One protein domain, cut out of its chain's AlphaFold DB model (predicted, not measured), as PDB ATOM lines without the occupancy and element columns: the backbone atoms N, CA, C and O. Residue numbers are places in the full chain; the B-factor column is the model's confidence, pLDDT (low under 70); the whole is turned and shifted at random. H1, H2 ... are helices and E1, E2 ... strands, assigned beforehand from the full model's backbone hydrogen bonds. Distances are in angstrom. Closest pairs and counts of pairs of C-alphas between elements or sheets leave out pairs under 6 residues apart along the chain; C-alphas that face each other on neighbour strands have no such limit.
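Overview. This is residues 27 to 124 of the 132 residues of the protein "Predicted protein" of Laccaria bicolor (strain S238N-H82 / ATCC MYA-4686) (UniProt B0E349). Three helices lie nearly aligned, with H1 in the middle between H2 and H5, and the short H4 packs on H1 at a steep angle. A small ribbon of two parallel strands, E1 and E2, lies near the later part of H5, and a loop with part of the short H3, residues 74 to 80, sticks out. The printed part has 98 residues, with five named helices and two named strands in the order E1 H1 H2 H3 H4 H5 E2, and its class is mostly helix. It is compact, with a radius of gyration of the C-alphas of 14.1 A, and spans 40 by 35 by 24 A.

Along the chain. E1, residues 28 to 33, begins at C-alpha 28 (37.851, 41.229, -37.334) and is 14.2 A long. H1, residues 40 to 51, is 16.4 A long, and H2, residues 59 to 71, is 18.6 A long. H3, residues 78 to 82, and H4, residues 85 to 91, are short, at 7.4 A and 9.6 A. H5, residues 95 to 110, runs 22.7 A from C-alpha 95 (43.117, 30.234, -12.709). E2, residues 119 to 123, is 13.1 A long and ends at C-alpha 123 (39.910, 42.689, -23.835).

Arrangement. H1 is the hub, touching three helices. H1 and H2 form a helical hairpin, at a shallow tilt of 10 degrees, opposite ways, and their closest C-alphas, of Val 51 and Gly 59, are 5.5 A apart. H1 with residues 42 to 46 alone touches H5, at a shallow tilt of 10 degrees, opposite ways; the closest C-alphas, of Val 42 and Gly 104, are 6.5 A apart. H4 touches H1 at a steep tilt of 63 degrees, with C-alphas of Leu 46 and Leu 91 closest at 6.0 A. H2 and H4 only just touch, with 3 pairs of C-alphas within 8 A, the closest being those of Ile 62 and Ile 87 at 6.4 A. H2 and H5 are apart. H3 touches no helix, and H3 and H4 meet only through their link. E1 and E2 are parallel neighbours at 22 degrees, with N 29 and O 119 at 2.8 A and N 121 and O 29 at 2.9 A, within hydrogen-bond range. They make a strand-helix-strand unit, two parallel neighbour strands with the five helices between them along the chain. The closest C-alphas of H5 and E2, of Leu 110 and Tyr 119, are 7.5 A apart. In H1, H2 and H4 every O i to N i+4 pair is within hydrogen-bond range; in H5 11 of 12 are, and in H3 0 of 1, beside 2 of 2 O i to N i+3 pairs.

Size, cuts and confidence. The two C-alphas farthest apart, of Lys 27 and Pro 54, are 42.8 A apart. The printed part has no cut, and no link is long. The mean pLDDT of the printed part is 91.2, and no printed residue is under 70.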
ATOM      1  N   LYS A  27      35.458  38.839 -40.854       97.56
ATOM      2  CA  LYS A  27      35.314  39.899 -39.844       97.56
ATOM      3  C   LYS A  27      36.497  39.878 -38.882       97.56
ATOM      4  O   LYS A  27      36.961  38.810 -38.491       97.56
ATOM      5  N   ALA A  28      36.942  41.056 -38.463       97.88
ATOM      6  CA  ALA A  28      37.851  41.229 -37.334       97.88
ATOM      7  C   ALA A  28      37.079  41.872 -36.175       97.88
ATOM      8  O   ALA A  28      36.459  42.919 -36.358       97.88
ATOM      9  N   GLU A  29      37.116  41.248 -35.001       98.25
ATOM     10  CA  GLU A  29      36.485  41.746 -33.781       98.25
ATOM     11  C   GLU A  29      37.552  42.354 -32.868       98.25
ATOM     12  O   GLU A  29      38.445  41.654 -32.389       98.25
ATOM     13  N   LEU A  30      37.470  43.665 -32.636       98.00
ATOM     14  CA  LEU A  30      38.480  44.421 -31.884       98.00
ATOM     15  C   LEU A  30      37.965  44.919 -30.523       98.00
ATOM     16  O   LEU A  30      38.706  45.536 -29.753       98.00
ATOM     17  N   HIS A  31      36.681  44.702 -30.216       97.56
ATOM     18  CA  HIS A  31      36.069  45.179 -28.978       97.56
ATOM     19  C   HIS A  31      35.142  44.122 -28.374       97.56
ATOM     20  O   HIS A  31      33.975  44.370 -28.083       97.56
ATOM     21  N   ALA A  32      35.712  42.962 -28.061       96.56
ATOM     22  CA  ALA A  32      35.079  41.978 -27.191       96.56
ATOM     23  C   ALA A  32      35.685  42.035 -25.784       96.56
ATOM     24  O   ALA A  32      36.893  42.208 -25.620       96.56
ATOM     25  N   HIS A  33      34.862  41.861 -24.749       96.00
ATOM     26  CA  HIS A  33      35.324  41.753 -23.361       96.00
ATOM     27  C   HIS A  33      35.183  40.310 -22.903       96.00
ATOM     28  O   HIS A  33      34.075  39.790 -22.932       96.00
ATOM     29  N   LEU A  34      36.249  39.691 -22.386       96.38
ATOM     30  CA  LEU A  34      36.222  38.290 -21.939       96.38
ATOM     31  C   LEU A  34      35.015  37.988 -21.040       96.38
ATOM     32  O   LEU A  34      34.220  37.109 -21.348       96.38
ATOM     33  N   ASN A  35      34.836  38.767 -19.969       94.62
ATOM     34  CA  ASN A  35      33.746  38.573 -19.006       94.62
ATOM     35  C   ASN A  35      32.353  38.890 -19.585       94.62
ATOM     36  O   ASN A  35      31.360  38.389 -19.074       94.62
ATOM     37  N   GLY A  36      32.273  39.713 -20.634       93.69
ATOM     38  CA  GLY A  36      31.014  40.045 -21.311       93.69
ATOM     39  C   GLY A  36      30.648  39.085 -22.445       93.69
ATOM     40  O   GLY A  36      29.538  39.157 -22.961       93.69
ATOM     41  N   SER A  37      31.564  38.196 -22.835       96.25
ATOM     42  CA  SER A  37      31.422  37.322 -24.003       96.25
ATOM     43  C   SER A  37      31.376  35.831 -23.652       96.25
ATOM     44  O   SER A  37      31.335  35.000 -24.558       96.25
ATOM     45  N   ILE A  38      31.383  35.467 -22.363       96.69
ATOM     46  CA  ILE A  38      31.357  34.063 -21.918       96.69
ATOM     47  C   ILE A  38      30.051  33.395 -22.387       96.69
ATOM     48  O   ILE A  38      28.969  33.877 -22.043       96.69
ATOM     49  N   PRO A  39      30.109  32.265 -23.119       95.44
ATOM     50  CA  PRO A  39      28.904  31.561 -23.537       95.44
ATOM     51  C   PRO A  39      28.068  31.103 -22.340       95.44
ATOM     52  O   PRO A  39      28.608  30.597 -21.356       95.44
ATOM     53  N   ILE A  40      26.738  31.181 -22.450       93.38
ATOM     54  CA  ILE A  40      25.815  30.790 -21.369       93.38
ATOM     55  C   ILE A  40      26.085  29.370 -20.855       93.38
ATOM     56  O   ILE A  40      26.093  29.153 -19.646       93.38
ATOM     57  N   ALA A  41      26.366  28.414 -21.745       95.12
ATOM     58  CA  ALA A  41      26.688  27.040 -21.354       95.12
ATOM     59  C   ALA A  41      27.954  26.956 -20.478       95.12
ATOM     60  O   ALA A  41      27.999  26.179 -19.525       95.12
ATOM     61  N   VAL A  42      28.956  27.796 -20.758       97.19
ATOM     62  CA  VAL A  42      30.187  27.893 -19.961       97.19
ATOM     63  C   VAL A  42      29.897  28.559 -18.616       97.19
ATOM     64  O   VAL A  42      30.356  28.068 -17.591       97.19
ATOM     65  N   ILE A  43      29.064  29.607 -18.574       95.62
ATOM     66  CA  ILE A  43      28.619  30.222 -17.309       95.62
ATOM     67  C   ILE A  43      27.868  29.198 -16.443       95.62
ATOM     68  O   ILE A  43      28.123  29.095 -15.246       95.62
ATOM     69  N   GLN A  44      26.977  28.398 -17.037       94.88
ATOM     70  CA  GLN A  44      26.259  27.330 -16.336       94.88
ATOM     71  C   GLN A  44      27.202  26.257 -15.784       94.88
ATOM     72  O   GLN A  44      26.985  25.767 -14.675       94.88
ATOM     73  N   GLN A  45      28.234  25.878 -16.544       95.75
ATOM     74  CA  GLN A  45      29.261  24.948 -16.081       95.75
ATOM     75  C   GLN A  45      30.023  25.526 -14.881       95.75
ATOM     76  O   GLN A  45      30.056  24.896 -13.825       95.75
ATOM     77  N   LEU A  46      30.563  26.741 -15.019       95.31
ATOM     78  CA  LEU A  46      31.303  27.426 -13.955       95.31
ATOM     79  C   LEU A  46      30.446  27.622 -12.699       95.31
ATOM     80  O   LEU A  46      30.930  27.450 -11.585       95.31
ATOM     81  N   GLY A  47      29.156  27.924 -12.866       93.50
ATOM     82  CA  GLY A  47      28.210  28.037 -11.759       93.50
ATOM     83  C   GLY A  47      28.051  26.733 -10.977       93.50
ATOM     84  O   GLY A  47      28.114  26.746  -9.750       93.50
ATOM     85  N   LYS A  48      27.914  25.593 -11.668       92.19
ATOM     86  CA  LYS A  48      27.841  24.269 -11.023       92.19
ATOM     87  C   LYS A  48      29.131  23.936 -10.276       92.19
ATOM     88  O   LYS A  48      29.075  23.459  -9.145       92.19
ATOM     89  N   GLU A  49      30.280  24.188 -10.896       91.69
ATOM     90  CA  GLU A  49      31.594  23.965 -10.283       91.69
ATOM     91  C   GLU A  49      31.779  24.833  -9.031       91.69
ATOM     92  O   GLU A  49      32.201  24.329  -7.991       91.69
ATOM     93  N   TYR A  50      31.380  26.109  -9.091       89.88
ATOM     94  CA  TYR A  50      31.447  27.022  -7.953       89.88
ATOM     95  C   TYR A  50      30.551  26.566  -6.798       89.88
ATOM     96  O   TYR A  50      31.014  26.514  -5.665       89.88
ATOM     97  N   VAL A  51      29.284  26.220  -7.056       88.12
ATOM     98  CA  VAL A  51      28.336  25.802  -6.003       88.12
ATOM     99  C   VAL A  51      28.796  24.523  -5.298       88.12
ATOM    100  O   VAL A  51      28.632  24.398  -4.087       88.12
ATOM    101  N   ASN A  52      29.432  23.608  -6.031       87.38
ATOM    102  CA  ASN A  52      29.981  22.371  -5.474       87.38
ATOM    103  C   ASN A  52      31.313  22.569  -4.722       87.38
ATOM    104  O   ASN A  52      31.805  21.628  -4.098       87.38
ATOM    105  N   SER A  53      31.910  23.766  -4.771       84.94
ATOM    106  CA  SER A  53      33.122  24.079  -4.016       84.94
ATOM    107  C   SER A  53      32.814  24.237  -2.519       84.94
ATOM    108  O   SER A  53      31.856  24.928  -2.164       84.94
ATOM    109  N   PRO A  54      33.653  23.700  -1.613       77.19
ATOM    110  CA  PRO A  54      33.474  23.849  -0.166       77.19
ATOM    111  C   PRO A  54      33.595  25.300   0.337       77.19
ATOM    112  O   PRO A  54      33.208  25.585   1.465       77.19
ATOM    113  N   SER A  55      34.123  26.219  -0.477       74.69
ATOM    114  CA  SER A  55      34.245  27.652  -0.170       74.69
ATOM    115  C   SER A  55      33.114  28.515  -0.751       74.69
ATOM    116  O   SER A  55      33.211  29.746  -0.751       74.69
ATOM    117  N   SER A  56      32.055  27.899  -1.286       78.19
ATOM    118  CA  SER A  56      30.979  28.625  -1.957       78.19
ATOM    119  C   SER A  56      30.143  29.449  -0.968       78.19
ATOM    120  O   SER A  56      29.697  28.974   0.071       78.19
ATOM    121  N   THR A  57      29.951  30.730  -1.286       79.31
ATOM    122  CA  THR A  57      29.240  31.695  -0.418       79.31
ATOM    123  C   THR A  57      28.097  32.424  -1.134       79.31
ATOM    124  O   THR A  57      27.409  33.234  -0.526       79.31
ATOM    125  N   HIS A  58      27.861  32.114  -2.418       80.56
ATOM    126  CA  HIS A  58      26.978  32.881  -3.314       80.56
ATOM    127  C   HIS A  58      26.056  32.004  -4.187       80.56
ATOM    128  O   HIS A  58      25.698  32.403  -5.294       80.56
ATOM    129  N   GLY A  59      25.686  30.801  -3.730       83.25
ATOM    130  CA  GLY A  59      24.951  29.825  -4.551       83.25
ATOM    131  C   GLY A  59      23.648  30.362  -5.157       83.25
ATOM    132  O   GLY A  59      23.484  30.333  -6.375       83.25
ATOM    133  N   ASP A  60      22.767  30.935  -4.336       85.75
ATOM    134  CA  ASP A  60      21.474  31.471  -4.795       85.75
ATOM    135  C   ASP A  60      21.641  32.636  -5.783       85.75
ATOM    136  O   ASP A  60      20.954  32.709  -6.802       85.75
ATOM    137  N   ALA A  61      22.614  33.519  -5.533       87.44
ATOM    138  CA  ALA A  61      22.911  34.651  -6.408       87.44
ATOM    139  C   ALA A  61      23.466  34.210  -7.776       87.44
ATOM    140  O   ALA A  61      23.193  34.852  -8.795       87.44
ATOM    141  N   ILE A  62      24.213  33.100  -7.821       87.81
ATOM    142  CA  ILE A  62      24.689  32.488  -9.067       87.81
ATOM    143  C   ILE A  62      23.517  31.948  -9.882       87.81
ATOM    144  O   ILE A  62      23.425  32.261 -11.070       87.81
ATOM    145  N   TYR A  63      22.605  31.196  -9.261       87.50
ATOM    146  CA  TYR A  63      21.425  30.678  -9.955       87.50
ATOM    147  C   TYR A  63      20.550  31.805 -10.507       87.50
ATOM    148  O   TYR A  63      20.236  31.791 -11.697       87.50
ATOM    149  N   ALA A  64      20.258  32.823  -9.693       88.81
ATOM    150  CA  ALA A  64      19.492  33.992 -10.125       88.81
ATOM    151  C   ALA A  64      20.176  34.746 -11.281       88.81
ATOM    152  O   ALA A  64      19.522  35.188 -12.225       88.81
ATOM    153  N   THR A  65      21.509  34.864 -11.255       87.62
ATOM    154  CA  THR A  65      22.262  35.506 -12.344       87.62
ATOM    155  C   THR A  65      22.196  34.700 -13.637       87.62
ATOM    156  O   THR A  65      21.981  35.276 -14.701       87.62
ATOM    157  N   ILE A  66      22.358  33.377 -13.562       88.00
ATOM    158  CA  ILE A  66      22.254  32.485 -14.722       88.00
ATOM    159  C   ILE A  66      20.848  32.550 -15.321       88.00
ATOM    160  O   ILE A  66      20.711  32.670 -16.536       88.00
ATOM    161  N   GLU A  67      19.813  32.508 -14.484       89.00
ATOM    162  CA  GLU A  67      18.420  32.626 -14.914       89.00
ATOM    163  C   GLU A  67      18.187  33.948 -15.654       89.00
ATOM    164  O   GLU A  67      17.725  33.952 -16.797       89.00
ATOM    165  N   ARG A  68      18.627  35.063 -15.062       87.62
ATOM    166  CA  ARG A  68      18.537  36.393 -15.672       87.62
ATOM    167  C   ARG A  68      19.268  36.490 -17.015       87.62
ATOM    168  O   ARG A  68      18.787  37.161 -17.924       87.62
ATOM    169  N   LEU A  69      20.407  35.817 -17.168       86.31
ATOM    170  CA  LEU A  69      21.142  35.773 -18.436       86.31
ATOM    171  C   LEU A  69      20.449  34.905 -19.498       86.31
ATOM    172  O   LEU A  69      20.560  35.201 -20.684       86.31
ATOM    173  N   ILE A  70      19.744  33.840 -19.106       83.88
ATOM    174  CA  ILE A  70      19.039  32.936 -20.032       83.88
ATOM    175  C   ILE A  70      17.746  33.564 -20.545       83.88
ATOM    176  O   ILE A  70      17.477  33.522 -21.748       83.88
ATOM    177  N   TYR A  71      16.943  34.105 -19.630       82.19
ATOM    178  CA  TYR A  71      15.608  34.621 -19.935       82.19
ATOM    179  C   TYR A  71      15.608  36.109 -20.288       82.19
ATOM    180  O   TYR A  71      14.619  36.611 -20.818       82.19
ATOM    181  N   GLY A  72      16.734  36.787 -20.072       75.06
ATOM    182  CA  GLY A  72      16.844  38.225 -20.230       75.06
ATOM    183  C   GLY A  72      16.269  38.974 -19.030       75.06
ATOM    184  O   GLY A  72      15.571  38.427 -18.179       75.06
ATOM    185  N   SER A  73      16.602  40.256 -18.960       72.38
ATOM    186  CA  SER A  73      15.996  41.227 -18.043       72.38
ATOM    187  C   SER A  73      15.552  42.425 -18.870       72.38
ATOM    188  O   SER A  73      16.132  42.685 -19.927       72.38
ATOM    189  N   GLU A  74      14.536  43.148 -18.406       75.88
ATOM    190  CA  GLU A  74      14.284  44.483 -18.938       75.88
ATOM    191  C   GLU A  74      15.490  45.363 -18.590       75.88
ATOM    192  O   GLU A  74      15.918  45.419 -17.438       75.88
ATOM    193  N   LEU A  75      16.088  45.962 -19.618       81.00
ATOM    194  CA  LEU A  75      17.189  46.910 -19.492       81.00
ATOM    195  C   LEU A  75      16.621  48.277 -19.869       81.00
ATOM    196  O   LEU A  75      16.259  48.489 -21.028       81.00
ATOM    197  N   GLU A  76      16.513  49.185 -18.905       83.56
ATOM    198  CA  GLU A  76      16.086  50.568 -19.146       83.56
ATOM    199  C   GLU A  76      17.297  51.458 -19.431       83.56
ATOM    200  O   GLU A  76      17.261  52.347 -20.286       83.56
ATOM    201  N   THR A  77      18.396  51.186 -18.731       87.88
ATOM    202  CA  THR A  77      19.662  51.905 -18.818       87.88
ATOM    203  C   THR A  77      20.813  50.949 -19.111       87.88
ATOM    204  O   THR A  77      20.727  49.734 -18.926       87.88
ATOM    205  N   ILE A  78      21.945  51.502 -19.556       85.06
ATOM    206  CA  ILE A  78      23.171  50.712 -19.728       85.06
ATOM    207  C   ILE A  78      23.668  50.125 -18.397       85.06
ATOM    208  O   ILE A  78      24.298  49.070 -18.388       85.06
ATOM    209  N   ASP A  79      23.352  50.777 -17.276       87.19
ATOM    210  CA  ASP A  79      23.793  50.363 -15.948       87.19
ATOM    211  C   ASP A  79      23.142  49.055 -15.481       87.19
ATOM    212  O   ASP A  79      23.786  48.256 -14.791       87.19
ATOM    213  N   ASP A  80      21.921  48.769 -15.939       85.62
ATOM    214  CA  ASP A  80      21.191  47.541 -15.601       85.62
ATOM    215  C   ASP A  80      21.965  46.286 -16.024       85.62
ATOM    216  O   ASP A  80      22.009  45.281 -15.301       85.62
ATOM    217  N   PHE A  81      22.673  46.373 -17.155       84.50
ATOM    218  CA  PHE A  81      23.523  45.301 -17.664       84.50
ATOM    219  C   PHE A  81      24.721  45.022 -16.748       84.50
ATOM    220  O   PHE A  81      25.120  43.870 -16.588       84.50
ATOM    221  N   PHE A  82      25.287  46.038 -16.089       88.25
ATOM    222  CA  PHE A  82      26.479  45.845 -15.257       88.25
ATOM    223  C   PHE A  82      26.198  45.079 -13.955       88.25
ATOM    224  O   PHE A  82      27.121  44.536 -13.343       88.25
ATOM    225  N   SER A  83      24.932  44.938 -13.564       88.69
ATOM    226  CA  SER A  83      24.531  44.258 -12.329       88.69
ATOM    227  C   SER A  83      24.817  42.745 -12.299       88.69
ATOM    228  O   SER A  83      24.821  42.157 -11.218       88.69
ATOM    229  N   VAL A  84      25.060  42.079 -13.440       89.31
ATOM    230  CA  VAL A  84      25.464  40.649 -13.472       89.31
ATOM    231  C   VAL A  84      26.954  40.453 -13.199       89.31
ATOM    232  O   VAL A  84      27.379  39.381 -12.765       89.31
ATOM    233  N   PHE A  85      27.767  41.481 -13.450       90.69
ATOM    234  CA  PHE A  85      29.216  41.335 -13.491       90.69
ATOM    235  C   PHE A  85      29.860  40.963 -12.152       90.69
ATOM    236  O   PHE A  85      30.805  40.180 -12.205       90.69
ATOM    237  N   PRO A  86      29.381  41.401 -10.965       90.44
ATOM    238  CA  PRO A  86      29.902  40.905  -9.690       90.44
ATOM    239  C   PRO A  86      29.960  39.375  -9.619       90.44
ATOM    240  O   PRO A  86      30.996  38.813  -9.267       90.44
ATOM    241  N   ILE A  87      28.894  38.696 -10.048       91.00
ATOM    242  CA  ILE A  87      28.834  37.232 -10.078       91.00
ATOM    243  C   ILE A  87      29.735  36.655 -11.168       91.00
ATOM    244  O   ILE A  87      30.454  35.696 -10.902       91.00
ATOM    245  N   ILE A  88      29.774  37.261 -12.358       92.75
ATOM    246  CA  ILE A  88      30.708  36.834 -13.411       92.75
ATOM    247  C   ILE A  88      32.159  36.886 -12.918       92.75
ATOM    248  O   ILE A  88      32.905  35.939 -13.147       92.75
ATOM    249  N   TYR A  89      32.551  37.931 -12.184       91.75
ATOM    250  CA  TYR A  89      33.894  38.025 -11.612       91.75
ATOM    251  C   TYR A  89      34.163  36.942 -10.566       91.75
ATOM    252  O   TYR A  89      35.275  36.421 -10.516       91.75
ATOM    253  N   HIS A  90      33.173  36.565  -9.752       89.56
ATOM    254  CA  HIS A  90      33.319  35.427  -8.842       89.56
ATOM    255  C   HIS A  90      33.525  34.116  -9.609       89.56
ATOM    256  O   HIS A  90      34.417  33.342  -9.254       89.56
ATOM    257  N   LEU A  91      32.762  33.901 -10.683       92.12
ATOM    258  CA  LEU A  91      32.864  32.711 -11.529       92.12
ATOM    259  C   LEU A  91      34.173  32.632 -12.323       92.12
ATOM    260  O   LEU A  91      34.494  31.551 -12.795       92.12
ATOM    261  N   THR A  92      34.928  33.724 -12.465       92.94
ATOM    262  CA  THR A  92      36.222  33.761 -13.176       92.94
ATOM    263  C   THR A  92      37.409  34.113 -12.268       92.94
ATOM    264  O   THR A  92      38.456  34.557 -12.738       92.94
ATOM    265  N   SER A  93      37.267  33.915 -10.952       90.00
ATOM    266  CA  SER A  93      38.248  34.344  -9.936       90.00
ATOM    267  C   SER A  93      39.385  33.347  -9.647       90.00
ATOM    268  O   SER A  93      40.320  33.657  -8.893       90.00
ATOM    269  N   THR A  94      39.343  32.149 -10.236       90.50
ATOM    270  CA  THR A  94      40.414  31.145 -10.119       90.50
ATOM    271  C   THR A  94      41.130  30.951 -11.456       90.50
ATOM    272  O   THR A  94      40.516  31.157 -12.504       90.50
ATOM    273  N   PRO A  95      42.410  30.537 -11.465       92.62
ATOM    274  CA  PRO A  95      43.117  30.234 -12.709       92.62
ATOM    275  C   PRO A  95      42.370  29.229 -13.597       92.62
ATOM    276  O   PRO A  95      42.294  29.410 -14.809       92.62
ATOM    277  N   GLU A  96      41.775  28.196 -13.000       94.81
ATOM    278  CA  GLU A  96      41.063  27.130 -13.706       94.81
ATOM    279  C   GLU A  96      39.783  27.656 -14.359       94.81
ATOM    280  O   GLU A  96      39.541  27.417 -15.546       94.81
ATOM    281  N   SER A  97      38.990  28.416 -13.600       94.75
ATOM    282  CA  SER A  97      37.733  28.991 -14.076       94.75
ATOM    283  C   SER A  97      37.959  30.078 -15.127       94.75
ATOM    284  O   SER A  97      37.301  30.079 -16.169       94.75
ATOM    285  N   LEU A  98      38.964  30.937 -14.929       95.19
ATOM    286  CA  LEU A  98      39.394  31.923 -15.918       95.19
ATOM    287  C   LEU A  98      39.877  31.250 -17.207       95.19
ATOM    288  O   LEU A  98      39.521  31.691 -18.300       95.19
ATOM    289  N   ALA A  99      40.652  30.168 -17.107       96.62
ATOM    290  CA  ALA A  99      41.112  29.425 -18.274       96.62
ATOM    291  C   ALA A  99      39.946  28.752 -19.018       96.62
ATOM    292  O   ALA A  99      39.950  28.699 -20.247       96.62
ATOM    293  N   CYS A 100      38.936  28.264 -18.292       97.81
ATOM    294  CA  CYS A 100      37.713  27.718 -18.875       97.81
ATOM    295  C   CYS A 100      36.940  28.789 -19.661       97.81
ATOM    296  O   CYS A 100      36.677  28.601 -20.850       97.81
ATOM    297  N   ALA A 101      36.687  29.952 -19.051       97.06
ATOM    298  CA  ALA A 101      36.076  31.098 -19.726       97.06
ATOM    299  C   ALA A 101      36.890  31.550 -20.954       97.06
ATOM    300  O   ALA A 101      36.332  31.744 -22.033       97.06
ATOM    301  N   THR A 102      38.215  31.647 -20.816       97.06
ATOM    302  CA  THR A 102      39.124  32.101 -21.882       97.06
ATOM    303  C   THR A 102      39.181  31.140 -23.064       97.06
ATOM    304  O   THR A 102      39.435  31.588 -24.171       97.06
ATOM    305  N   ARG A 103      38.928  29.839 -22.875       97.69
ATOM    306  CA  ARG A 103      38.759  28.890 -23.991       97.69
ATOM    307  C   ARG A 103      37.360  28.965 -24.596       97.69
ATOM    308  O   ARG A 103      37.210  28.896 -25.808       97.69
ATOM    309  N   GLY A 104      36.340  29.130 -23.755       97.88
ATOM    310  CA  GLY A 104      34.951  29.191 -24.199       97.88
ATOM    311  C   GLY A 104      34.660  30.358 -25.143       97.88
ATOM    312  O   GLY A 104      33.925  30.180 -26.110       97.88
ATOM    313  N   VAL A 105      35.241  31.537 -24.886       97.81
ATOM    314  CA  VAL A 105      34.979  32.738 -25.699       97.81
ATOM    315  C   VAL A 105      35.508  32.610 -27.135       97.81
ATOM    316  O   VAL A 105      34.696  32.731 -28.049       97.81
ATOM    317  N   PRO A 106      36.799  32.319 -27.391       96.88
ATOM    318  CA  PRO A 106      37.301  32.131 -28.748       96.88
ATOM    319  C   PRO A 106      36.573  31.016 -29.492       96.88
ATOM    320  O   PRO A 106      36.197  31.237 -30.636       96.88
ATOM    321  N   ASN A 107      36.277  29.883 -28.843       97.31
ATOM    322  CA  ASN A 107      35.534  28.798 -29.490       97.31
ATOM    323  C   ASN A 107      34.149  29.261 -29.979       97.31
ATOM    324  O   ASN A 107      33.685  28.843 -31.032       97.31
ATOM    325  N   ALA A 108      33.480  30.153 -29.244       96.62
ATOM    326  CA  ALA A 108      32.186  30.691 -29.661       96.62
ATOM    327  C   ALA A 108      32.283  31.745 -30.782       96.62
ATOM    328  O   ALA A 108      31.305  31.968 -31.492       96.62
ATOM    329  N   PHE A 109      33.430  32.413 -30.924       97.38
ATOM    330  CA  PHE A 109      33.640  33.464 -31.923       97.38
ATOM    331  C   PHE A 109      34.253  32.946 -33.225       97.38
ATOM    332  O   PHE A 109      33.915  33.457 -34.292       97.38
ATOM    333  N   LEU A 110      35.169  31.985 -33.129       96.81
ATOM    334  CA  LEU A 110      36.066  31.579 -34.211       96.81
ATOM    335  C   LEU A 110      35.733  30.198 -34.786       96.81
ATOM    336  O   LEU A 110      36.109  29.928 -35.925       96.81
ATOM    337  N   ASP A 111      35.027  29.346 -34.037       95.44
ATOM    338  CA  ASP A 111      34.695  27.989 -34.478       95.44
ATOM    339  C   ASP A 111      33.243  27.882 -34.991       95.44
ATOM    340  O   ASP A 111      32.417  28.786 -34.836       95.44
ATOM    341  N   GLY A 112      32.917  26.725 -35.575       91.12
ATOM    342  CA  GLY A 112      31.591  26.385 -36.097       91.12
ATOM    343  C   GLY A 112      31.428  26.656 -37.594       91.12
ATOM    344  O   GLY A 112      32.334  27.148 -38.261       91.12
ATOM    345  N   ASP A 113      30.251  26.325 -38.130       91.75
ATOM    346  CA  ASP A 113      29.964  26.450 -39.570       91.75
ATOM    347  C   ASP A 113      29.875  27.918 -40.033       91.75
ATOM    348  O   ASP A 113      30.099  28.237 -41.203       91.75
ATOM    349  N   HIS A 114      29.550  28.821 -39.102       91.56
ATOM    350  CA  HIS A 114      29.398  30.257 -39.328       91.56
ATOM    351  C   HIS A 114      30.098  31.044 -38.209       91.56
ATOM    352  O   HIS A 114      29.427  31.537 -37.291       91.56
ATOM    353  N   PRO A 115      31.438  31.146 -38.250       95.38
ATOM    354  CA  PRO A 115      32.184  31.883 -37.241       95.38
ATOM    355  C   PRO A 115      31.765  33.359 -37.226       95.38
ATOM    356  O   PRO A 115      31.431  33.959 -38.252       95.38
ATOM    357  N   GLN A 116      31.773  33.955 -36.037       95.62
ATOM    358  CA  GLN A 116      31.423  35.363 -35.848       95.62
ATOM    359  C   GLN A 116      32.531  36.292 -36.354       95.62
ATOM    360  O   GLN A 116      32.247  37.416 -36.763       95.62
ATOM    361  N   CYS A 117      33.783  35.829 -36.350       97.38
ATOM    362  CA  CYS A 117      34.942  36.543 -36.881       97.38
ATOM    363  C   CYS A 117      36.090  35.574 -37.206       97.38
ATOM    364  O   CYS A 117      36.058  34.406 -36.830       97.38
ATOM    365  N   ASN A 118      37.111  36.067 -37.903       96.12
ATOM    366  CA  ASN A 118      38.335  35.334 -38.244       96.12
ATOM    367  C   ASN A 118      39.529  35.785 -37.390       96.12
ATOM    368  O   ASN A 118      40.561  35.119 -37.350       96.12
ATOM    369  N   TYR A 119      39.395  36.934 -36.731       97.69
ATOM    370  CA  TYR A 119      40.393  37.517 -35.849       97.69
ATOM    371  C   TYR A 119      39.694  38.191 -34.672       97.69
ATOM    372  O   TYR A 119      38.699  38.888 -34.870       97.69
ATOM    373  N   LEU A 120      40.220  37.982 -33.466       98.06
ATOM    374  CA  LEU A 120      39.641  38.469 -32.219       98.06
ATOM    375  C   LEU A 120      40.726  39.083 -31.326       98.06
ATOM    376  O   LEU A 120      41.608  38.369 -30.845       98.06
ATOM    377  N   GLU A 121      40.617  40.380 -31.037       97.75
ATOM    378  CA  GLU A 121      41.340  41.031 -29.939       97.75
ATOM    379  C   GLU A 121      40.447  41.064 -28.697       97.75
ATOM    380  O   GLU A 121      39.547  41.895 -28.550       97.75
ATOM    381  N   LEU A 122      40.693  40.126 -27.783       96.31
ATOM    382  CA  LEU A 122      39.895  39.999 -26.571       96.31
ATOM    383  C   LEU A 122      40.438  40.889 -25.449       96.31
ATOM    384  O   LEU A 122      41.589  40.769 -25.028       96.31
ATOM    385  N   ARG A 123      39.580  41.757 -24.915       95.88
ATOM    386  CA  ARG A 123      39.910  42.689 -23.835       95.88
ATOM    387  C   ARG A 123      39.628  42.051 -22.481       95.88
ATOM    388  O   ARG A 123      38.615  41.378 -22.278       95.88
ATOM    389  N   THR A 124      40.510  42.311 -21.526       91.56
ATOM    390  CA  THR A 124      40.333  41.924 -20.126       91.56
ATOM    391  C   THR A 124      40.453  43.158 -19.237       91.56
ATOM    392  O   THR A 124      41.113  44.134 -19.589       91.56
TER     393      THR A 124